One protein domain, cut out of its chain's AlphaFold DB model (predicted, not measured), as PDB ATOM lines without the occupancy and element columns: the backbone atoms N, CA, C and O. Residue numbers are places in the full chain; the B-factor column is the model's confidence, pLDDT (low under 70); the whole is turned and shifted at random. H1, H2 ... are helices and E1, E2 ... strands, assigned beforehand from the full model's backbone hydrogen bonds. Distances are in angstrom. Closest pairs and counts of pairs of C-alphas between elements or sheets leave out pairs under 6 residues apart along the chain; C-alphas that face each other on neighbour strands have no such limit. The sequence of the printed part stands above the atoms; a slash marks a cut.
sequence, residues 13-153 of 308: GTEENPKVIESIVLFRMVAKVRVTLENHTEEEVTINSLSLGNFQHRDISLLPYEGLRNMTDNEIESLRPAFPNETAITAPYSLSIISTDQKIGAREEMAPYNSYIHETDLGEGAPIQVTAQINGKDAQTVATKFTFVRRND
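What this domain is: This is residues 13 to 153 of the 308 residues of the protein "Uncultured bacterium extrachromosomal DNA RGI01616" of uncultured bacterium (UniProt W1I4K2). Little of this domain is regular structure: a small sandwich, with the twisted sheet E3, E4, E5, E7, E8 partly face to face with E2 and E6, has loops with H1 at one end, and residues 14 to 20 stick out. The printed part has 141 residues, of which the named elements hold only 52, and of these 52 strands hold 48, the class being mostly strand; the order along the chain is E1 E2 E3 H1 E4 E5 E6 E7 E8. It is loose, radius of gyration of the C-alphas 19.9 A, spanning 73 by 33 by 28 A.

Where its parts are: E3, residues 45 to 55, 27.4 A, begins at (24.207, -27.663, -6.041) and bends by 58 degrees at residue 48. E4 is 93 to 98, E5 102 to 104, E7 129 to 134; E8, 140 to 143, ends at (27.488, -6.473, -5.955). E2 is 31 to 39, 26.7 A; E6 113 to 117; E1 17 to 20; H1 76 to 79.

How they stand to each other: Antiparallel to E3, E4 (N 52 and O 95, 2.9 A) and E5 (N 47 and O 102, 2.8 A) lie on one side, E7 (N 51 and O 131, 2.8 A) on the other. E7 and E8 form a hairpin, N 130 and O 142 2.8 A apart. E2 and E6 are antiparallel, N 33 and O 115 2.9 A apart. H1 is not on the branched sheet.

The domain as a whole: The farthest C-alphas, Glu 16 and Glu 43, are 73.4 A apart. The printed part has no cut. Links E3 to H1, H1 to E4 and E6 to E7 are long. pLDDT is under 70 at residues 23, 25, 63 to 79 and 84 to 90.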
ATOM      1  N   GLY A  13      61.811   9.337  23.593       75.50
ATOM      2  CA  GLY A  13      61.968  10.795  23.700       75.50
ATOM      3  C   GLY A  13      63.414  11.267  23.519       75.50
ATOM      4  O   GLY A  13      64.265  10.517  23.044       75.50
ATOM      5  N   THR A  14      63.678  12.529  23.850       79.69
ATOM      6  CA  THR A  14      65.033  13.104  23.840       79.69
ATOM      7  C   THR A  14      65.697  12.914  25.204       79.69
ATOM      8  O   THR A  14      65.006  12.684  26.197       79.69
ATOM      9  N   GLU A  15      67.026  13.045  25.282       78.12
ATOM     10  CA  GLU A  15      67.753  12.999  26.567       78.12
ATOM     11  C   GLU A  15      67.207  14.017  27.584       78.12
ATOM     12  O   GLU A  15      67.137  13.737  28.777       78.12
ATOM     13  N   GLU A  16      66.754  15.174  27.100       85.12
ATOM     14  CA  GLU A  16      66.214  16.268  27.913       85.12
ATOM     15  C   GLU A  16      64.744  16.057  28.328       85.12
ATOM     16  O   GLU A  16      64.261  16.717  29.247       85.12
ATOM     17  N   ASN A  17      64.012  15.149  27.669       79.12
ATOM     18  CA  ASN A  17      62.601  14.871  27.950       79.12
ATOM     19  C   ASN A  17      62.260  13.391  27.697       79.12
ATOM     20  O   ASN A  17      61.602  13.058  26.700       79.12
ATOM     21  N   PRO A  18      62.704  12.488  28.587       81.69
ATOM     22  CA  PRO A  18      62.440  11.069  28.437       81.69
ATOM     23  C   PRO A  18      60.960  10.763  28.704       81.69
ATOM     24  O   PRO A  18      60.361  11.219  29.681       81.69
ATOM     25  N   LYS A  19      60.358   9.952  27.835       82.06
ATOM     26  CA  LYS A  19      58.960   9.509  27.912       82.06
ATOM     27  C   LYS A  19      58.902   8.003  28.099       82.06
ATOM     28  O   LYS A  19      59.600   7.272  27.408       82.06
ATOM     29  N   VAL A  20      58.048   7.531  29.001       82.12
ATOM     30  CA  VAL A  20      57.770   6.096  29.134       82.12
ATOM     31  C   VAL A  20      57.048   5.621  27.874       82.12
ATOM     32  O   VAL A  20      56.079   6.247  27.443       82.12
ATOM     33  N   ILE A  21      57.522   4.526  27.281       75.69
ATOM     34  CA  ILE A  21      56.814   3.853  26.189       75.69
ATOM     35  C   ILE A  21      55.884   2.829  26.842       75.69
ATOM     36  O   ILE A  21      56.336   1.775  27.282       75.69
ATOM     37  N   GLU A  22      54.596   3.160  26.955       71.69
ATOM     38  CA  GLU A  22      53.605   2.288  27.604       71.69
ATOM     39  C   GLU A  22      53.281   1.063  26.740       71.69
ATOM     40  O   GLU A  22      53.461  -0.078  27.164       71.69
ATOM     41  N   SER A  23      52.843   1.290  25.498       68.81
ATOM     42  CA  SER A  23      52.528   0.223  24.546       68.81
ATOM     43  C   SER A  23      52.573   0.725  23.105       68.81
ATOM     44  O   SER A  23      52.076   1.812  22.815       68.81
ATOM     45  N   ILE A  24      53.121  -0.087  22.199       70.75
ATOM     46  CA  ILE A  24      53.050   0.140  20.750       70.75
ATOM     47  C   ILE A  24      51.982  -0.796  20.187       70.75
ATOM     48  O   ILE A  24      52.137  -2.017  20.233       70.75
ATOM     49  N   VAL A  25      50.899  -0.230  19.655       69.12
ATOM     50  CA  VAL A  25      49.847  -1.001  18.982       69.12
ATOM     51  C   VAL A  25      50.305  -1.325  17.564       69.12
ATOM     52  O   VAL A  25      50.661  -0.432  16.797       69.12
ATOM     53  N   LEU A  26      50.298  -2.611  17.215       73.94
ATOM     54  CA  LEU A  26      50.632  -3.081  15.875       73.94
ATOM     55  C   LEU A  26      49.355  -3.438  15.117       73.94
ATOM     56  O   LEU A  26      48.560  -4.260  15.572       73.94
ATOM     57  N   PHE A  27      49.206  -2.863  13.931       73.69
ATOM     58  CA  PHE A  27      48.145  -3.206  12.993       73.69
ATOM     59  C   PHE A  27      48.702  -4.085  11.877       73.69
ATOM     60  O   PHE A  27      49.857  -3.949  11.471       73.69
ATOM     61  N   ARG A  28      47.877  -5.004  11.364       81.50
ATOM     62  CA  ARG A  28      48.235  -5.742  10.148       81.50
ATOM     63  C   ARG A  28      48.272  -4.779   8.969       81.50
ATOM     64  O   ARG A  28      47.430  -3.901   8.854       81.50
ATOM     65  N   MET A  29      49.221  -5.007   8.071       83.75
ATOM     66  CA  MET A  29      49.409  -4.194   6.867       83.75
ATOM     67  C   MET A  29      48.458  -4.563   5.723       83.75
ATOM     68  O   MET A  29      48.403  -3.878   4.712       83.75
ATOM     69  N   VAL A  30      47.731  -5.666   5.888       87.00
ATOM     70  CA  VAL A  30      46.782  -6.228   4.929       87.00
ATOM     71  C   VAL A  30      45.459  -6.475   5.634       87.00
ATOM     72  O   VAL A  30      45.424  -6.659   6.858       87.00
ATOM     73  N   ALA A  31      44.381  -6.491   4.865       89.50
ATOM     74  CA  ALA A  31      43.090  -6.939   5.352       89.50
ATOM     75  C   ALA A  31      42.985  -8.462   5.243       89.50
ATOM     76  O   ALA A  31      43.756  -9.120   4.534       89.50
ATOM     77  N   LYS A  32      42.002  -9.025   5.934       92.81
ATOM     78  CA  LYS A  32      41.586 -10.413   5.762       92.81
ATOM     79  C   LYS A  32      40.183 -10.427   5.179       92.81
ATOM     80  O   LYS A  32      39.311  -9.732   5.686       92.81
ATOM     81  N   VAL A  33      39.951 -11.269   4.184       94.25
ATOM     82  CA  VAL A  33      38.609 -11.595   3.705       94.25
ATOM     83  C   VAL A  33      38.266 -13.030   4.082       94.25
ATOM     84  O   VAL A  33      39.109 -13.928   3.982       94.25
ATOM     85  N   ARG A  34      37.034 -13.244   4.543       94.81
ATOM     86  CA  ARG A  34      36.417 -14.560   4.689       94.81
ATOM     87  C   ARG A  34      35.146 -14.610   3.859       94.81
ATOM     88  O   ARG A  34      34.268 -13.775   4.059       94.81
ATOM     89  N   VAL A  35      35.047 -15.617   3.002       95.19
ATOM     90  CA  VAL A  35      33.838 -15.909   2.229       95.19
ATOM     91  C   VAL A  35      33.230 -17.205   2.745       95.19
ATOM     92  O   VAL A  35      33.937 -18.206   2.897       95.19
ATOM     93  N   THR A  36      31.936 -17.168   3.040       95.69
ATOM     94  CA  THR A  36      31.121 -18.346   3.358       95.69
ATOM     95  C   THR A  36      30.032 -18.462   2.307       95.69
ATOM     96  O   THR A  36      29.582 -17.445   1.789       95.69
ATOM     97  N   LEU A  37      29.645 -19.686   1.964       95.75
ATOM     98  CA  LEU A  37      28.609 -19.954   0.975       95.75
ATOM     99  C   LEU A  37      27.708 -21.054   1.518       95.75
ATOM    100  O   LEU A  37      28.193 -22.156   1.765       95.75
ATOM    101  N   GLU A  38      26.431 -20.748   1.693       95.25
ATOM    102  CA  GLU A  38      25.428 -21.699   2.164       95.25
ATOM    103  C   GLU A  38      24.469 -22.062   1.028       95.25
ATOM    104  O   GLU A  38      24.009 -21.196   0.275       95.25
ATOM    105  N   ASN A  39      24.174 -23.353   0.895       94.19
ATOM    106  CA  ASN A  39      23.160 -23.842  -0.024       94.19
ATOM    107  C   ASN A  39      21.798 -23.864   0.681       94.19
ATOM    108  O   ASN A  39      21.495 -24.790   1.426       94.19
ATOM    109  N   HIS A  40      20.948 -22.869   0.420       91.00
ATOM    110  CA  HIS A  40      19.586 -22.796   0.969       91.00
ATOM    111  C   HIS A  40      18.560 -23.581   0.148       91.00
ATOM    112  O   HIS A  40      17.358 -23.486   0.384       91.00
ATOM    113  N   THR A  41      19.010 -24.388  -0.808       89.19
ATOM    114  CA  THR A  41      18.127 -25.245  -1.597       89.19
ATOM    115  C   THR A  41      17.939 -26.617  -0.944       89.19
ATOM    116  O   THR A  41      18.725 -27.052  -0.101       89.19
ATOM    117  N   GLU A  42      16.877 -27.311  -1.354       89.56
ATOM    118  CA  GLU A  42      16.556 -28.681  -0.923       89.56
ATOM    119  C   GLU A  42      17.315 -29.758  -1.723       89.56
ATOM    120  O   GLU A  42      17.058 -30.951  -1.574       89.56
ATOM    121  N   GLU A  43      18.240 -29.357  -2.599       91.38
ATOM    122  CA  GLU A  43      18.981 -30.256  -3.483       91.38
ATOM    123  C   GLU A  43      20.484 -29.947  -3.490       91.38
ATOM    124  O   GLU A  43      20.933 -28.894  -3.041       91.38
ATOM    125  N   GLU A  44      21.293 -30.894  -3.972       95.12
ATOM    126  CA  GLU A  44      22.726 -30.657  -4.171       95.12
ATOM    127  C   GLU A  44      22.932 -29.632  -5.293       95.12
ATOM    128  O   GLU A  44      22.346 -29.741  -6.373       95.12
ATOM    129  N   VAL A  45      23.822 -28.671  -5.053       94.38
ATOM    130  CA  VAL A  45      24.207 -27.663  -6.041       94.38
ATOM    131  C   VAL A  45      25.689 -27.812  -6.376       94.38
ATOM    132  O   VAL A  45      26.531 -27.992  -5.498       94.38
ATOM    133  N   THR A  46      26.020 -27.727  -7.662       96.12
ATOM    134  CA  THR A  46      27.399 -27.674  -8.159       96.12
ATOM    135  C   THR A  46      27.786 -26.229  -8.447       96.12
ATOM    136  O   THR A  46      27.144 -25.554  -9.246       96.12
ATOM    137  N   ILE A  47      28.868 -25.764  -7.833       96.44
ATOM    138  CA  ILE A  47      29.498 -24.477  -8.120       96.44
ATOM    139  C   ILE A  47      30.676 -24.736  -9.045       96.44
ATOM    140  O   ILE A  47      31.664 -25.347  -8.645       96.44
ATOM    141  N   ASN A  48      30.560 -24.299 -10.294       96.19
ATOM    142  CA  ASN A  48      31.601 -24.497 -11.302       96.19
ATOM    143  C   ASN A  48      32.738 -23.489 -11.119       96.19
ATOM    144  O   ASN A  48      33.912 -23.811 -11.291       96.19
ATOM    145  N   SER A  49      32.387 -22.259 -10.741       96.69
ATOM    146  CA  SER A  49      33.351 -21.232 -10.368       96.69
ATOM    147  C   SER A  49      32.757 -20.264  -9.354       96.69
ATOM    148  O   SER A  49      31.552 -20.014  -9.341       96.69
ATOM    149  N   LEU A  50      33.615 -19.719  -8.496       97.25
ATOM    150  CA  LEU A  50      33.283 -18.660  -7.551       97.25
ATOM    151  C   LEU A  50      34.498 -17.752  -7.416       97.25
ATOM    152  O   LEU A  50      35.613 -18.222  -7.165       97.25
ATOM    153  N   SER A  51      34.296 -16.451  -7.570       96.69
ATOM    154  CA  SER A  51      35.359 -15.465  -7.442       96.69
ATOM    155  C   SER A  51      34.869 -14.180  -6.795       96.69
ATOM    156  O   SER A  51      33.688 -13.842  -6.847       96.69
ATOM    157  N   LEU A  52      35.808 -13.473  -6.177       94.88
ATOM    158  CA  LEU A  52      35.591 -12.181  -5.551       94.88
ATOM    159  C   LEU A  52      36.504 -11.158  -6.223       94.88
ATOM    160  O   LEU A  52      37.726 -11.275  -6.140       94.88
ATOM    161  N   GLY A  53      35.911 -10.213  -6.938       93.00
ATOM    162  CA  GLY A  53      36.589  -9.282  -7.830       93.00
ATOM    163  C   GLY A  53      36.756  -7.873  -7.280       93.00
ATOM    164  O   GLY A  53      36.285  -7.535  -6.197       93.00
ATOM    165  N   ASN A  54      37.386  -7.036  -8.104       90.88
ATOM    166  CA  ASN A  54      37.631  -5.615  -7.859       90.88
ATOM    167  C   ASN A  54      38.569  -5.326  -6.680       90.88
ATOM    168  O   ASN A  54      38.398  -4.338  -5.978       90.88
ATOM    169  N   PHE A  55      39.600  -6.142  -6.467       90.31
ATOM    170  CA  PHE A  55      40.685  -5.775  -5.554       90.31
ATOM    171  C   PHE A  55      41.807  -5.052  -6.287       90.31
ATOM    172  O   PHE A  55      42.065  -5.317  -7.458       90.31
ATOM    173  N   GLN A  56      42.518  -4.164  -5.600       86.06
ATOM    174  CA  GLN A  56      43.667  -3.463  -6.177       86.06
ATOM    175  C   GLN A  56      44.978  -4.070  -5.681       86.06
ATOM    176  O   GLN A  56      45.139  -4.337  -4.490       86.06
ATOM    177  N   HIS A  57      45.935  -4.285  -6.587       81.00
ATOM    178  CA  HIS A  57      47.316  -4.553  -6.191       81.00
ATOM    179  C   HIS A  57      48.040  -3.219  -6.021       81.00
ATOM    180  O   HIS A  57      48.047  -2.393  -6.937       81.00
ATOM    181  N   ARG A  58      48.616  -2.992  -4.841       73.12
ATOM    182  CA  ARG A  58      49.355  -1.769  -4.514       73.12
ATOM    183  C   ARG A  58      50.515  -2.080  -3.587       73.12
ATOM    184  O   ARG A  58      50.460  -3.041  -2.813       73.12
ATOM    185  N   ASP A  59      51.525  -1.223  -3.631       77.12
ATOM    186  CA  ASP A  59      52.627  -1.255  -2.677       77.12
ATOM    187  C   ASP A  59      52.099  -1.129  -1.243       77.12
ATOM    188  O   ASP A  59      51.208  -0.330  -0.945       77.12
ATOM    189  N   ILE A  60      52.648  -1.942  -0.340       77.00
ATOM    190  CA  ILE A  60      52.277  -1.921   1.074       77.00
ATOM    191  C   ILE A  60      53.108  -0.855   1.782       77.00
ATOM    192  O   ILE A  60      54.296  -1.039   2.047       77.00
ATOM    193  N   SER A  61      52.467   0.246   2.149       73.94
ATOM    194  CA  SER A  61      53.130   1.329   2.870       73.94
ATOM    195  C   SER A  61      53.178   1.098   4.373       73.94
ATOM    196  O   SER A  61      52.133   0.932   5.001       73.94
ATOM    197  N   LEU A  62      54.381   1.156   4.954       72.88
ATOM    198  CA  LEU A  62      54.675   0.804   6.351       72.88
ATOM    199  C   LEU A  62      54.012   1.691   7.410       72.88
ATOM    200  O   LEU A  62      53.681   1.197   8.485       72.88
ATOM    201  N   LEU A  63      53.824   2.978   7.128       66.19
ATOM    202  CA  LEU A  63      53.197   3.911   8.060       66.19
ATOM    203  C   LEU A  63      51.783   4.249   7.589       66.19
ATOM    204  O   LEU A  63      51.553   4.327   6.380       66.19
ATOM    205  N   PRO A  64      50.836   4.418   8.524       55.88
ATOM    206  CA  PRO A  64      49.484   4.796   8.169       55.88
ATOM    207  C   PRO A  64      49.488   6.186   7.529       55.88
ATOM    208  O   PRO A  64      50.084   7.125   8.063       55.88
ATOM    209  N   TYR A  65      48.821   6.305   6.387       59.22
ATOM    210  CA  TYR A  65      48.454   7.602   5.832       59.22
ATOM    211  C   TYR A  65      47.350   8.233   6.684       59.22
ATOM    212  O   TYR A  65      46.740   7.560   7.516       59.22
ATOM    213  N   GLU A  66      47.136   9.533   6.505       53.97
ATOM    214  CA  GLU A  66      46.274  10.425   7.302       53.97
ATOM    215  C   GLU A  66      44.925   9.818   7.777       53.97
ATOM    216  O   GLU A  66      44.457  10.180   8.852       53.97
ATOM    217  N   GLY A  67      44.343   8.841   7.066       54.84
ATOM    218  CA  GLY A  67      43.063   8.179   7.384       54.84
ATOM    219  C   GLY A  67      42.985   7.348   8.679       54.84
ATOM    220  O   GLY A  67      41.903   6.925   9.062       54.84
ATOM    221  N   LEU A  68      44.091   7.118   9.399       53.16
ATOM    222  CA  LEU A  68      44.044   6.551  10.766       53.16
ATOM    223  C   LEU A  68      44.222   7.608  11.868       53.16
ATOM    224  O   LEU A  68      44.197   7.262  13.049       53.16
ATOM    225  N   ARG A  69      44.434   8.885  11.513       51.97
ATOM    226  CA  ARG A  69      44.741   9.942  12.491       51.97
ATOM    227  C   ARG A  69      43.510  10.456  13.244       51.97
ATOM    228  O   ARG A  69      43.681  10.875  14.379       51.97
ATOM    229  N   ASN A  70      42.308  10.363  12.663       50.16
ATOM    230  CA  ASN A  70      41.066  10.912  13.225       50.16
ATOM    231  C   ASN A  70      39.862   9.972  13.012       50.16
ATOM    232  O   ASN A  70      38.860  10.365  12.427       50.16
ATOM    233  N   MET A  71      39.938   8.720  13.474       51.12
ATOM    234  CA  MET A  71      38.759   7.840  13.510       51.12
ATOM    235  C   MET A  71      37.803   8.286  14.630       51.12
ATOM    236  O   MET A  71      37.762   7.680  15.697       51.12
ATOM    237  N   THR A  72      37.078   9.383  14.419       52.25
ATOM    238  CA  THR A  72      35.856   9.698  15.173       52.25
ATOM    239  C   THR A  72      34.652   9.217  14.369       52.25
ATOM    240  O   THR A  72      34.606   9.428  13.161       52.25
ATOM    241  N   ASP A  73      33.700   8.566  15.036       52.25
ATOM    242  CA  ASP A  73      32.763   7.563  14.494       52.25
ATOM    243  C   ASP A  73      31.850   7.944  13.298       52.25
ATOM    244  O   ASP A  73      31.095   7.093  12.843       52.25
ATOM    245  N   ASN A  74      31.896   9.162  12.739       50.62
ATOM    246  CA  ASN A  74      30.810   9.681  11.888       50.62
ATOM    247  C   ASN A  74      31.184  10.178  10.474       50.62
ATOM    248  O   ASN A  74      30.305  10.682   9.780       50.62
ATOM    249  N   GLU A  75      32.426  10.040   9.999       55.81
ATOM    250  CA  GLU A  75      32.813  10.526   8.659       55.81
ATOM    251  C   GLU A  75      33.320   9.382   7.768       55.81
ATOM    252  O   GLU A  75      34.496   9.033   7.806       55.81
ATOM    253  N   ILE A  76      32.440   8.801   6.939       55.09
ATOM    254  CA  ILE A  76      32.754   7.679   6.024       55.09
ATOM    255  C   ILE A  76      33.897   8.025   5.053       55.09
ATOM    256  O   ILE A  76      34.729   7.164   4.761       55.09
ATOM    257  N   GLU A  77      34.001   9.280   4.603       52.38
ATOM    258  CA  GLU A  77      35.125   9.735   3.771       52.38
ATOM    259  C   GLU A  77      36.467   9.684   4.515       52.38
ATOM    260  O   GLU A  77      37.485   9.355   3.908       52.38
ATOM    261  N   SER A  78      36.478   9.907   5.837       57.22
ATOM    262  CA  SER A  78      37.697   9.802   6.653       57.22
ATOM    263  C   SER A  78      38.161   8.352   6.852       57.22
ATOM    264  O   SER A  78      39.314   8.114   7.212       57.22
ATOM    265  N   LEU A  79      37.281   7.375   6.588       65.19
ATOM    266  CA  LEU A  79      37.561   5.946   6.732       65.19
ATOM    267  C   LEU A  79      38.158   5.317   5.466       65.19
ATOM    268  O   LEU A  79      38.670   4.200   5.540       65.19
ATOM    269  N   ARG A  80      38.112   5.979   4.306       75.81
ATOM    270  CA  ARG A  80      38.671   5.416   3.070       75.81
ATOM    271  C   ARG A  80      40.207   5.397   3.109       75.81
ATOM    272  O   ARG A  80      40.824   6.325   3.637       75.81
ATOM    273  N   PRO A  81      40.865   4.361   2.555       76.25
ATOM    274  CA  PRO A  81      42.317   4.355   2.437       76.25
ATOM    275  C   PRO A  81      42.816   5.531   1.583       76.25
ATOM    276  O   PRO A  81      42.516   5.621   0.397       76.25
ATOM    277  N   ALA A  82      43.629   6.409   2.169       74.44
ATOM    278  CA  ALA A  82      44.344   7.445   1.427       74.44
ATOM    279  C   ALA A  82      45.696   6.900   0.947       74.44
ATOM    280  O   ALA A  82      46.505   6.437   1.755       74.44
ATOM    281  N   PHE A  83      45.957   6.962  -0.359       75.69
ATOM    282  CA  PHE A  83      47.205   6.475  -0.950       75.69
ATOM    283  C   PHE A  83      48.191   7.634  -1.211       75.69
ATOM    284  O   PHE A  83      47.775   8.709  -1.631       75.69
ATOM    285  N   PRO A  84      49.504   7.437  -0.979       66.31
ATOM    286  CA  PRO A  84      50.535   8.489  -1.002       66.31
ATOM    287  C   PRO A  84      50.843   9.038  -2.389       66.31
ATOM    288  O   PRO A  84      51.279  10.174  -2.523       66.31
ATOM    289  N   ASN A  85      50.688   8.194  -3.404       65.12
ATOM    290  CA  ASN A  85      51.051   8.488  -4.772       65.12
ATOM    291  C   ASN A  85      49.816   8.222  -5.628       65.12
ATOM    292  O   ASN A  85      49.202   7.159  -5.509       65.12
ATOM    293  N   GLU A  86      49.523   9.126  -6.560       59.31
ATOM    294  CA  GLU A  86      48.561   8.915  -7.651       59.31
ATOM    295  C   GLU A  86      49.073   7.888  -8.683       59.31
ATOM    296  O   GLU A  86      48.771   7.969  -9.874       59.31
ATOM    297  N   THR A  87      49.910   6.928  -8.272       55.12
ATOM    298  CA  THR A  87      50.412   5.902  -9.181       55.12
ATOM    299  C   THR A  87      49.221   5.145  -9.753       55.12
ATOM    300  O   THR A  87      48.320   4.740  -9.007       55.12
ATOM    301  N   ALA A  88      49.245   4.982 -11.078       55.16
ATOM    302  CA  ALA A  88      48.188   4.375 -11.869       55.16
ATOM    303  C   ALA A  88      47.590   3.157 -11.160       55.16
ATOM    304  O   ALA A  88      48.309   2.258 -10.716       55.16
ATOM    305  N   ILE A  89      46.262   3.159 -11.046       60.25
ATOM    306  CA  ILE A  89      45.486   2.026 -10.556       60.25
ATOM    307  C   ILE A  89      45.919   0.810 -11.382       60.25
ATOM    308  O   ILE A  89      45.701   0.772 -12.593       60.25
ATOM    309  N   THR A  90      46.584  -0.160 -10.750       61.00
ATOM    310  CA  THR A  90      46.827  -1.452 -11.401       61.00
ATOM    311  C   THR A  90      45.463  -2.048 -11.713       61.00
ATOM    312  O   THR A  90      44.552  -1.914 -10.893       61.00
ATOM    313  N   ALA A  91      45.307  -2.677 -12.882       74.81
ATOM    314  CA  ALA A  91      44.056  -3.331 -13.248       74.81
ATOM    315  C   ALA A  91      43.528  -4.167 -12.063       74.81
ATOM    316  O   ALA A  91      44.320  -4.892 -11.444       74.81
ATOM    317  N   PRO A  92      42.239  -4.031 -11.702       84.56
ATOM    318  CA  PRO A  92      41.681  -4.769 -10.583       84.56
ATOM    319  C   PRO A  92      41.865  -6.273 -10.789       84.56
ATOM    320  O   PRO A  92      41.782  -6.770 -11.914       84.56
ATOM    321  N   TYR A  93      42.110  -6.998  -9.702       89.81
ATOM    322  CA  TYR A  93      42.241  -8.450  -9.709       89.81
ATOM    323  C   TYR A  93      41.094  -9.116  -8.950       89.81
ATOM    324  O   TYR A  93      40.438  -8.506  -8.099       89.81
ATOM    325  N   SER A  94      40.900 -10.399  -9.247       93.06
ATOM    326  CA  SER A  94      39.918 -11.250  -8.584       93.06
ATOM    327  C   SER A  94      40.598 -12.370  -7.811       93.06
ATOM    328  O   SER A  94      41.556 -12.987  -8.279       93.06
ATOM    329  N   LEU A  95      40.075 -12.660  -6.628       94.31
ATOM    330  CA  LEU A  95      40.379 -13.870  -5.883       94.31
ATOM    331  C   LEU A  95      39.522 -15.009  -6.432       94.31
ATOM    332  O   LEU A  95      38.297 -14.961  -6.334       94.31
ATOM    333  N   SER A  96      40.160 -16.042  -6.976       95.56
ATOM    334  CA  SER A  96      39.474 -17.292  -7.303       95.56
ATOM    335  C   SER A  96      39.281 -18.103  -6.023       95.56
ATOM    336  O   SER A  96      40.248 -18.405  -5.326       95.56
ATOM    337  N   ILE A  97      38.024 -18.394  -5.695       96.44
ATOM    338  CA  ILE A  97      37.618 -19.147  -4.502       96.44
ATOM    339  C   ILE A  97      37.371 -20.604  -4.890       96.44
ATOM    340  O   ILE A  97      37.890 -21.512  -4.250       96.44
ATOM    341  N   ILE A  98      36.623 -20.803  -5.978       95.69
ATOM    342  CA  ILE A  98      36.380 -22.096  -6.615       95.69
ATOM    343  C   ILE A  98      36.774 -21.953  -8.083       95.69
ATOM    344  O   ILE A  98      36.288 -21.054  -8.774       95.69
ATOM    345  N   SER A  99      37.669 -22.823  -8.547       90.88
ATOM    346  CA  SER A  99      38.168 -22.858  -9.930       90.88
ATOM    347  C   SER A  99      37.827 -24.154 -10.671       90.88
ATOM    348  O   SER A  99      38.104 -24.272 -11.862       90.88
ATOM    349  N   THR A 100      37.236 -25.120  -9.970       91.44
ATOM    350  CA  THR A 100      36.787 -26.414 -10.488       91.44
ATOM    351  C   THR A 100      35.507 -26.814  -9.777       91.44
ATOM    352  O   THR A 100      35.347 -26.460  -8.612       91.44
ATOM    353  N   ASP A 101      34.668 -27.613 -10.434       95.62
ATOM    354  CA  ASP A 101      33.387 -28.083  -9.903       95.62
ATOM    355  C   ASP A 101      33.465 -28.532  -8.439       95.62
ATOM    356  O   ASP A 101      34.150 -29.498  -8.086       95.62
ATOM    357  N   GLN A 102      32.714 -27.832  -7.593       96.12
ATOM    358  CA  GLN A 102      32.548 -28.143  -6.184       96.12
ATOM    359  C   GLN A 102      31.069 -28.350  -5.878       96.12
ATOM    360  O   GLN A 102      30.239 -27.486  -6.143       96.12
ATOM    361  N   LYS A 103      30.743 -29.496  -5.290       96.62
ATOM    362  CA  LYS A 103      29.386 -29.834  -4.859       96.62
ATOM    363  C   LYS A 103      29.156 -29.375  -3.426       96.62
ATOM    364  O   LYS A 103      30.042 -29.526  -2.585       96.62
ATOM    365  N   ILE A 104      27.971 -28.840  -3.167       95.88
ATOM    366  CA  ILE A 104      27.494 -28.459  -1.838       95.88
ATOM    367  C   ILE A 104      26.158 -29.170  -1.631       95.88
ATOM    368  O   ILE A 104      25.242 -29.006  -2.444       95.88
ATOM    369  N   GLY A 105      26.055 -29.989  -0.581       94.88
ATOM    370  CA  GLY A 105      24.833 -30.724  -0.265       94.88
ATOM    371  C   GLY A 105      23.657 -29.795   0.043       94.88
ATOM    372  O   GLY A 105      23.831 -28.599   0.286       94.88
ATOM    373  N   ALA A 106      22.442 -30.341   0.001       93.75
ATOM    374  CA  ALA A 106      21.234 -29.612   0.381       93.75
ATOM    375  C   ALA A 106      21.350 -29.110   1.827       93.75
ATOM    376  O   ALA A 106      21.689 -29.896   2.715       93.75
ATOM    377  N   ARG A 107      21.056 -27.827   2.066       92.44
ATOM    378  CA  ARG A 107      21.164 -27.195   3.398       92.44
ATOM    379  C   ARG A 107      22.564 -27.282   4.035       92.44
ATOM    380  O   ARG A 107      22.691 -27.167   5.251       92.44
ATOM    381  N   GLU A 108      23.610 -27.490   3.235       95.81
ATOM    382  CA  GLU A 108      25.001 -27.520   3.698       95.81
ATOM    383  C   GLU A 108      25.761 -26.234   3.348       95.81
ATOM    384  O   GLU A 108      25.368 -25.451   2.479       95.81
ATOM    385  N   GLU A 109      26.900 -26.038   4.013       94.75
ATOM    386  CA  GLU A 109      27.806 -24.918   3.782       94.75
ATOM    387  C   GLU A 109      29.135 -25.361   3.161       94.75
ATOM    388  O   GLU A 109      29.697 -26.419   3.454       94.75
ATOM    389  N   MET A 110      29.682 -24.496   2.313       94.75
ATOM    390  CA  MET A 110      31.061 -24.593   1.860       94.75
ATOM    391  C   MET A 110      32.025 -24.313   3.021       94.75
ATOM    392  O   MET A 110      31.833 -23.372   3.794       94.75
ATOM    393  N   ALA A 111      33.146 -25.040   3.068       93.88
ATOM    394  CA  ALA A 111      34.259 -24.702   3.951       93.88
ATOM    395  C   ALA A 111      34.683 -23.221   3.778       93.88
ATOM    396  O   ALA A 111      34.930 -22.789   2.649       93.88
ATOM    397  N   PRO A 112      34.819 -22.431   4.864       95.19
ATOM    398  CA  PRO A 112      35.096 -21.003   4.750       95.19
ATOM    399  C   PRO A 112      36.411 -20.705   4.021       95.19
ATOM    400  O   PRO A 112      37.498 -21.069   4.486       95.19
ATOM    401  N   TYR A 113      36.335 -19.940   2.936       96.75
ATOM    402  CA  TYR A 113      37.518 -19.450   2.238       96.75
ATOM    403  C   TYR A 113      38.093 -18.248   2.982       96.75
ATOM    404  O   TYR A 113      37.358 -17.343   3.371       96.75
ATOM    405  N   ASN A 114      39.406 -18.225   3.201       95.62
ATOM    406  CA  ASN A 114      40.085 -17.107   3.848       95.62
ATOM    407  C   ASN A 114      41.276 -16.677   2.991       95.62
ATOM    408  O   ASN A 114      42.107 -17.511   2.642       95.62
ATOM    409  N   SER A 115      41.399 -15.380   2.726       95.25
ATOM    410  CA  SER A 115      42.560 -14.812   2.038       95.25
ATOM    411  C   SER A 115      42.962 -13.473   2.650       95.25
ATOM    412  O   SER A 115      42.185 -12.846   3.375       95.25
ATOM    413  N   TYR A 116      44.191 -13.050   2.377       93.12
ATOM    414  CA  TYR A 116      44.692 -11.728   2.731       93.12
ATOM    415  C   TYR A 116      44.728 -10.853   1.484       93.12
ATOM    416  O   TYR A 116      45.144 -11.310   0.422       93.12
ATOM    417  N   ILE A 117      44.295  -9.606   1.629       90.88
ATOM    418  CA  ILE A 117      44.173  -8.657   0.522       90.88
ATOM    419  C   ILE A 117      44.826  -7.326   0.866       90.88
ATOM    420  O   ILE A 117      44.907  -6.922   2.029       90.88
ATOM    421  N   HIS A 118      45.298  -6.654  -0.177       88.00
ATOM    422  CA  HIS A 118      45.795  -5.290  -0.086       88.00
ATOM    423  C   HIS A 118      44.639  -4.320   0.167       88.00
ATOM    424  O   HIS A 118      43.479  -4.612  -0.136       88.00
ATOM    425  N   GLU A 119      44.980  -3.150   0.700       84.75
ATOM    426  CA  GLU A 119      44.051  -2.025   0.751       84.75
ATOM    427  C   GLU A 119      43.509  -1.721  -0.639       84.75
ATOM    428  O   GLU A 119      44.234  -1.749  -1.634       84.75
ATOM    429  N   THR A 120      42.214  -1.456  -0.699       86.19
ATOM    430  CA  THR A 120      41.492  -1.231  -1.945       86.19
ATOM    431  C   THR A 120      40.569  -0.048  -1.727       86.19
ATOM    432  O   THR A 120      39.846  -0.028  -0.740       86.19
ATOM    433  N   ASP A 121      40.578   0.917  -2.638       86.19
ATOM    434  CA  ASP A 121      39.527   1.930  -2.739       86.19
ATOM    435  C   ASP A 121      39.101   2.032  -4.203       86.19
ATOM    436  O   ASP A 121      39.918   2.332  -5.079       86.19
ATOM    437  N   LEU A 122      37.837   1.717  -4.471       84.56
ATOM    438  CA  LEU A 122      37.263   1.702  -5.813       84.56
ATOM    439  C   LEU A 122      36.554   3.011  -6.175       84.56
ATOM    440  O   LEU A 122      36.104   3.151  -7.310       84.56
ATOM    441  N   GLY A 123      36.480   3.976  -5.258       79.50
ATOM    442  CA  GLY A 123      35.631   5.155  -5.423       79.50
ATOM    443  C   GLY A 123      34.183   4.892  -5.000       79.50
ATOM    444  O   GLY A 123      33.823   3.801  -4.551       79.50
ATOM    445  N   GLU A 124      33.337   5.914  -5.071       78.31
ATOM    446  CA  GLU A 124      31.900   5.750  -4.844       78.31
ATOM    447  C   GLU A 124      31.243   5.022  -6.025       78.31
ATOM    448  O   GLU A 124      31.608   5.222  -7.181       78.31
ATOM    449  N   GLY A 125      30.271   4.153  -5.737       77.38
ATOM    450  CA  GLY A 125      29.487   3.457  -6.765       77.38
ATOM    451  C   GLY A 125      30.171   2.265  -7.449       77.38
ATOM    452  O   GLY A 125      29.533   1.604  -8.264       77.38
ATOM    453  N   ALA A 126      31.422   1.942  -7.107       85.38
ATOM    454  CA  ALA A 126      32.133   0.770  -7.620       85.38
ATOM    455  C   ALA A 126      32.298  -0.294  -6.517       85.38
ATOM    456  O   ALA A 126      33.240  -0.227  -5.728       85.38
ATOM    457  N   PRO A 127      31.382  -1.270  -6.406       89.81
ATOM    458  CA  PRO A 127      31.442  -2.265  -5.347       89.81
ATOM    459  C   PRO A 127      32.449  -3.377  -5.654       89.81
ATOM    460  O   PRO A 127      32.729  -3.705  -6.811       89.81
ATOM    461  N   ILE A 128      32.922  -4.034  -4.599       90.62
ATOM    462  CA  ILE A 128      33.482  -5.384  -4.679       90.62
ATOM    463  C   ILE A 128      32.378  -6.306  -5.194       90.62
ATOM    464  O   ILE A 128      31.237  -6.236  -4.729       90.62
ATOM    465  N   GLN A 129      32.714  -7.155  -6.161       92.88
ATOM    466  CA  GLN A 129      31.755  -8.018  -6.849       92.88
ATOM    467  C   GLN A 129      32.037  -9.483  -6.560       92.88
ATOM    468  O   GLN A 129      33.190  -9.903  -6.478       92.88
ATOM    469  N   VAL A 130      30.974 -10.263  -6.432       94.50
ATOM    470  CA  VAL A 130      31.021 -11.715  -6.315       94.50
ATOM    471  C   VAL A 130      30.485 -12.282  -7.616       94.50
ATOM    472  O   VAL A 130      29.360 -11.971  -7.993       94.50
ATOM    473  N   THR A 131      31.264 -13.122  -8.286       94.88
ATOM    474  CA  THR A 131      30.832 -13.790  -9.515       94.88
ATOM    475  C   THR A 131      30.855 -15.291  -9.304       94.88
ATOM    476  O   THR A 131      31.888 -15.834  -8.906       94.88
ATOM    477  N   ALA A 132      29.737 -15.960  -9.582       94.69
ATOM    478  CA  ALA A 132      29.617 -17.405  -9.458       94.69
ATOM    479  C   ALA A 132      28.947 -18.029 -10.679       94.69
ATOM    480  O   ALA A 132      28.023 -17.462 -11.256       94.69
ATOM    481  N   GLN A 133      29.380 -19.234 -11.026       94.31
ATOM    482  CA  GLN A 133      28.727 -20.082 -12.009       94.31
ATOM    483  C   GLN A 133      28.157 -21.312 -11.304       94.31
ATOM    484  O   GLN A 133      28.893 -22.033 -10.629       94.31
ATOM    485  N   ILE A 134      26.852 -21.535 -11.454       92.19
ATOM    486  CA  ILE A 134      26.099 -22.540 -10.698       92.19
ATOM    487  C   ILE A 134      25.441 -23.521 -11.675       92.19
ATOM    488  O   ILE A 134      24.777 -23.100 -12.621       92.19
ATOM    489  N   ASN A 135      25.600 -24.826 -11.447       90.81
ATOM    490  CA  ASN A 135      24.990 -25.921 -12.212       90.81
ATOM    491  C   ASN A 135      25.152 -25.795 -13.742       90.81
ATOM    492  O   ASN A 135      24.237 -26.096 -14.512       90.81
ATOM    493  N   GLY A 136      26.317 -25.324 -14.192       86.69
ATOM    494  CA  GLY A 136      26.661 -25.144 -15.604       86.69
ATOM    495  C   GLY A 136      25.868 -24.045 -16.316       86.69
ATOM    496  O   GLY A 136      25.872 -24.002 -17.545       86.69
ATOM    497  N   LYS A 137      25.158 -23.187 -15.572       87.31
ATOM    498  CA  LYS A 137      24.445 -22.018 -16.107       87.31
ATOM    499  C   LYS A 137      25.400 -20.854 -16.361       87.31
ATOM    500  O   LYS A 137      26.593 -20.963 -16.087       87.31
ATOM    501  N   ASP A 138      24.882 -19.759 -16.903       86.88
ATOM    502  CA  ASP A 138      25.658 -18.532 -17.077       86.88
ATOM    503  C   ASP A 138      26.099 -17.960 -15.722       86.88
ATOM    504  O   ASP A 138      25.449 -18.163 -14.692       86.88
ATOM    505  N   ALA A 139      27.241 -17.272 -15.722       89.12
ATOM    506  CA  ALA A 139      27.791 -16.685 -14.511       89.12
ATOM    507  C   ALA A 139      26.913 -15.529 -14.014       89.12
ATOM    508  O   ALA A 139      26.553 -14.631 -14.774       89.12
ATOM    509  N   GLN A 140      26.618 -15.540 -12.721       89.12
ATOM    510  CA  GLN A 140      25.877 -14.498 -12.021       89.12
ATOM    511  C   GLN A 140      26.863 -13.599 -11.287       89.12
ATOM    512  O   GLN A 140      27.759 -14.100 -10.604       89.12
ATOM    513  N   THR A 141      26.682 -12.284 -11.397       90.81
ATOM    514  CA  THR A 141      27.496 -11.297 -10.682       90.81
ATOM    515  C   THR A 141      26.626 -10.503  -9.723       90.81
ATOM    516  O   THR A 141      25.648  -9.881 -10.127       90.81
ATOM    517  N   VAL A 142      27.015 -10.502  -8.452       88.62
ATOM    518  CA  VAL A 142      26.327  -9.815  -7.361       88.62
ATOM    519  C   VAL A 142      27.263  -8.767  -6.774       88.62
ATOM    520  O   VAL A 142      28.415  -9.051  -6.440       88.62
ATOM    521  N   ALA A 143      26.770  -7.540  -6.637       88.44
ATOM    522  CA  ALA A 143      27.488  -6.473  -5.955       88.44
ATOM    523  C   ALA A 143      27.411  -6.652  -4.433       88.44
ATOM    524  O   ALA A 143      26.345  -6.913  -3.878       88.44
ATOM    525  N   THR A 144      28.536  -6.470  -3.746       87.25
ATOM    526  CA  THR A 144      28.543  -6.265  -2.291       87.25
ATOM    527  C   THR A 144      28.284  -4.790  -1.965       87.25
ATOM    528  O   THR A 144      28.352  -3.931  -2.843       87.25
ATOM    529  N   LYS A 145      28.050  -4.464  -0.689       84.38
ATOM    530  CA  LYS A 145      27.995  -3.062  -0.233       84.38
ATOM    531  C   LYS A 145      29.379  -2.415  -0.080       84.38
ATOM    532  O   LYS A 145      29.484  -1.200   0.071       84.38
ATOM    533  N   PHE A 146      30.453  -3.204  -0.102       86.06
ATOM    534  CA  PHE A 146      31.805  -2.708   0.132       86.06
ATOM    535  C   PHE A 146      32.377  -2.070  -1.132       86.06
ATOM    536  O   PHE A 146      32.476  -2.716  -2.171       86.06
ATOM    537  N   THR A 147      32.809  -0.816  -1.027       86.75
ATOM    538  CA  THR A 147      33.504  -0.073  -2.099       86.75
ATOM    539  C   THR A 147      34.989   0.147  -1.795       86.75
ATOM    540  O   THR A 147      35.760   0.565  -2.657       86.75
ATOM    541  N   PHE A 148      35.420  -0.170  -0.574       86.56
ATOM    542  CA  PHE A 148      36.808  -0.096  -0.142       86.56
ATOM    543  C   PHE A 148      37.103  -1.141   0.945       86.56
ATOM    544  O   PHE A 148      36.193  -1.700   1.558       86.56
ATOM    545  N   VAL A 149      38.388  -1.393   1.185       87.38
ATOM    546  CA  VAL A 149      38.913  -2.250   2.255       87.38
ATOM    547  C   VAL A 149      40.170  -1.608   2.825       87.38
ATOM    548  O   VAL A 149      41.085  -1.270   2.067       87.38
ATOM    549  N   ARG A 150      40.255  -1.485   4.152       83.75
ATOM    550  CA  ARG A 150      41.432  -0.940   4.840       83.75
ATOM    551  C   ARG A 150      42.335  -2.052   5.348       83.75
ATOM    552  O   ARG A 150      41.929  -3.203   5.525       83.75
ATOM    553  N   ARG A 151      43.579  -1.706   5.659       80.44
ATOM    554  CA  ARG A 151      44.486  -2.615   6.357       80.44
ATOM    555  C   ARG A 151      43.886  -3.018   7.701       80.44
ATOM    556  O   ARG A 151      43.191  -2.238   8.344       80.44
ATOM    557  N   ASN A 152      44.184  -4.236   8.137       82.38
ATOM    558  CA  ASN A 152      43.667  -4.810   9.378       82.38
ATOM    559  C   ASN A 152      42.135  -4.974   9.448       82.38
ATOM    560  O   ASN A 152      41.655  -5.504  10.453       82.38
ATOM    561  N   ASP A 153      41.378  -4.624   8.403       85.94
ATOM    562  CA  ASP A 153      39.964  -4.976   8.333       85.94
ATOM    563  C   ASP A 153      39.793  -6.491   8.209       85.94
ATOM    564  O   ASP A 153      40.635  -7.215   7.659       85.94
TER     565      ASP A 153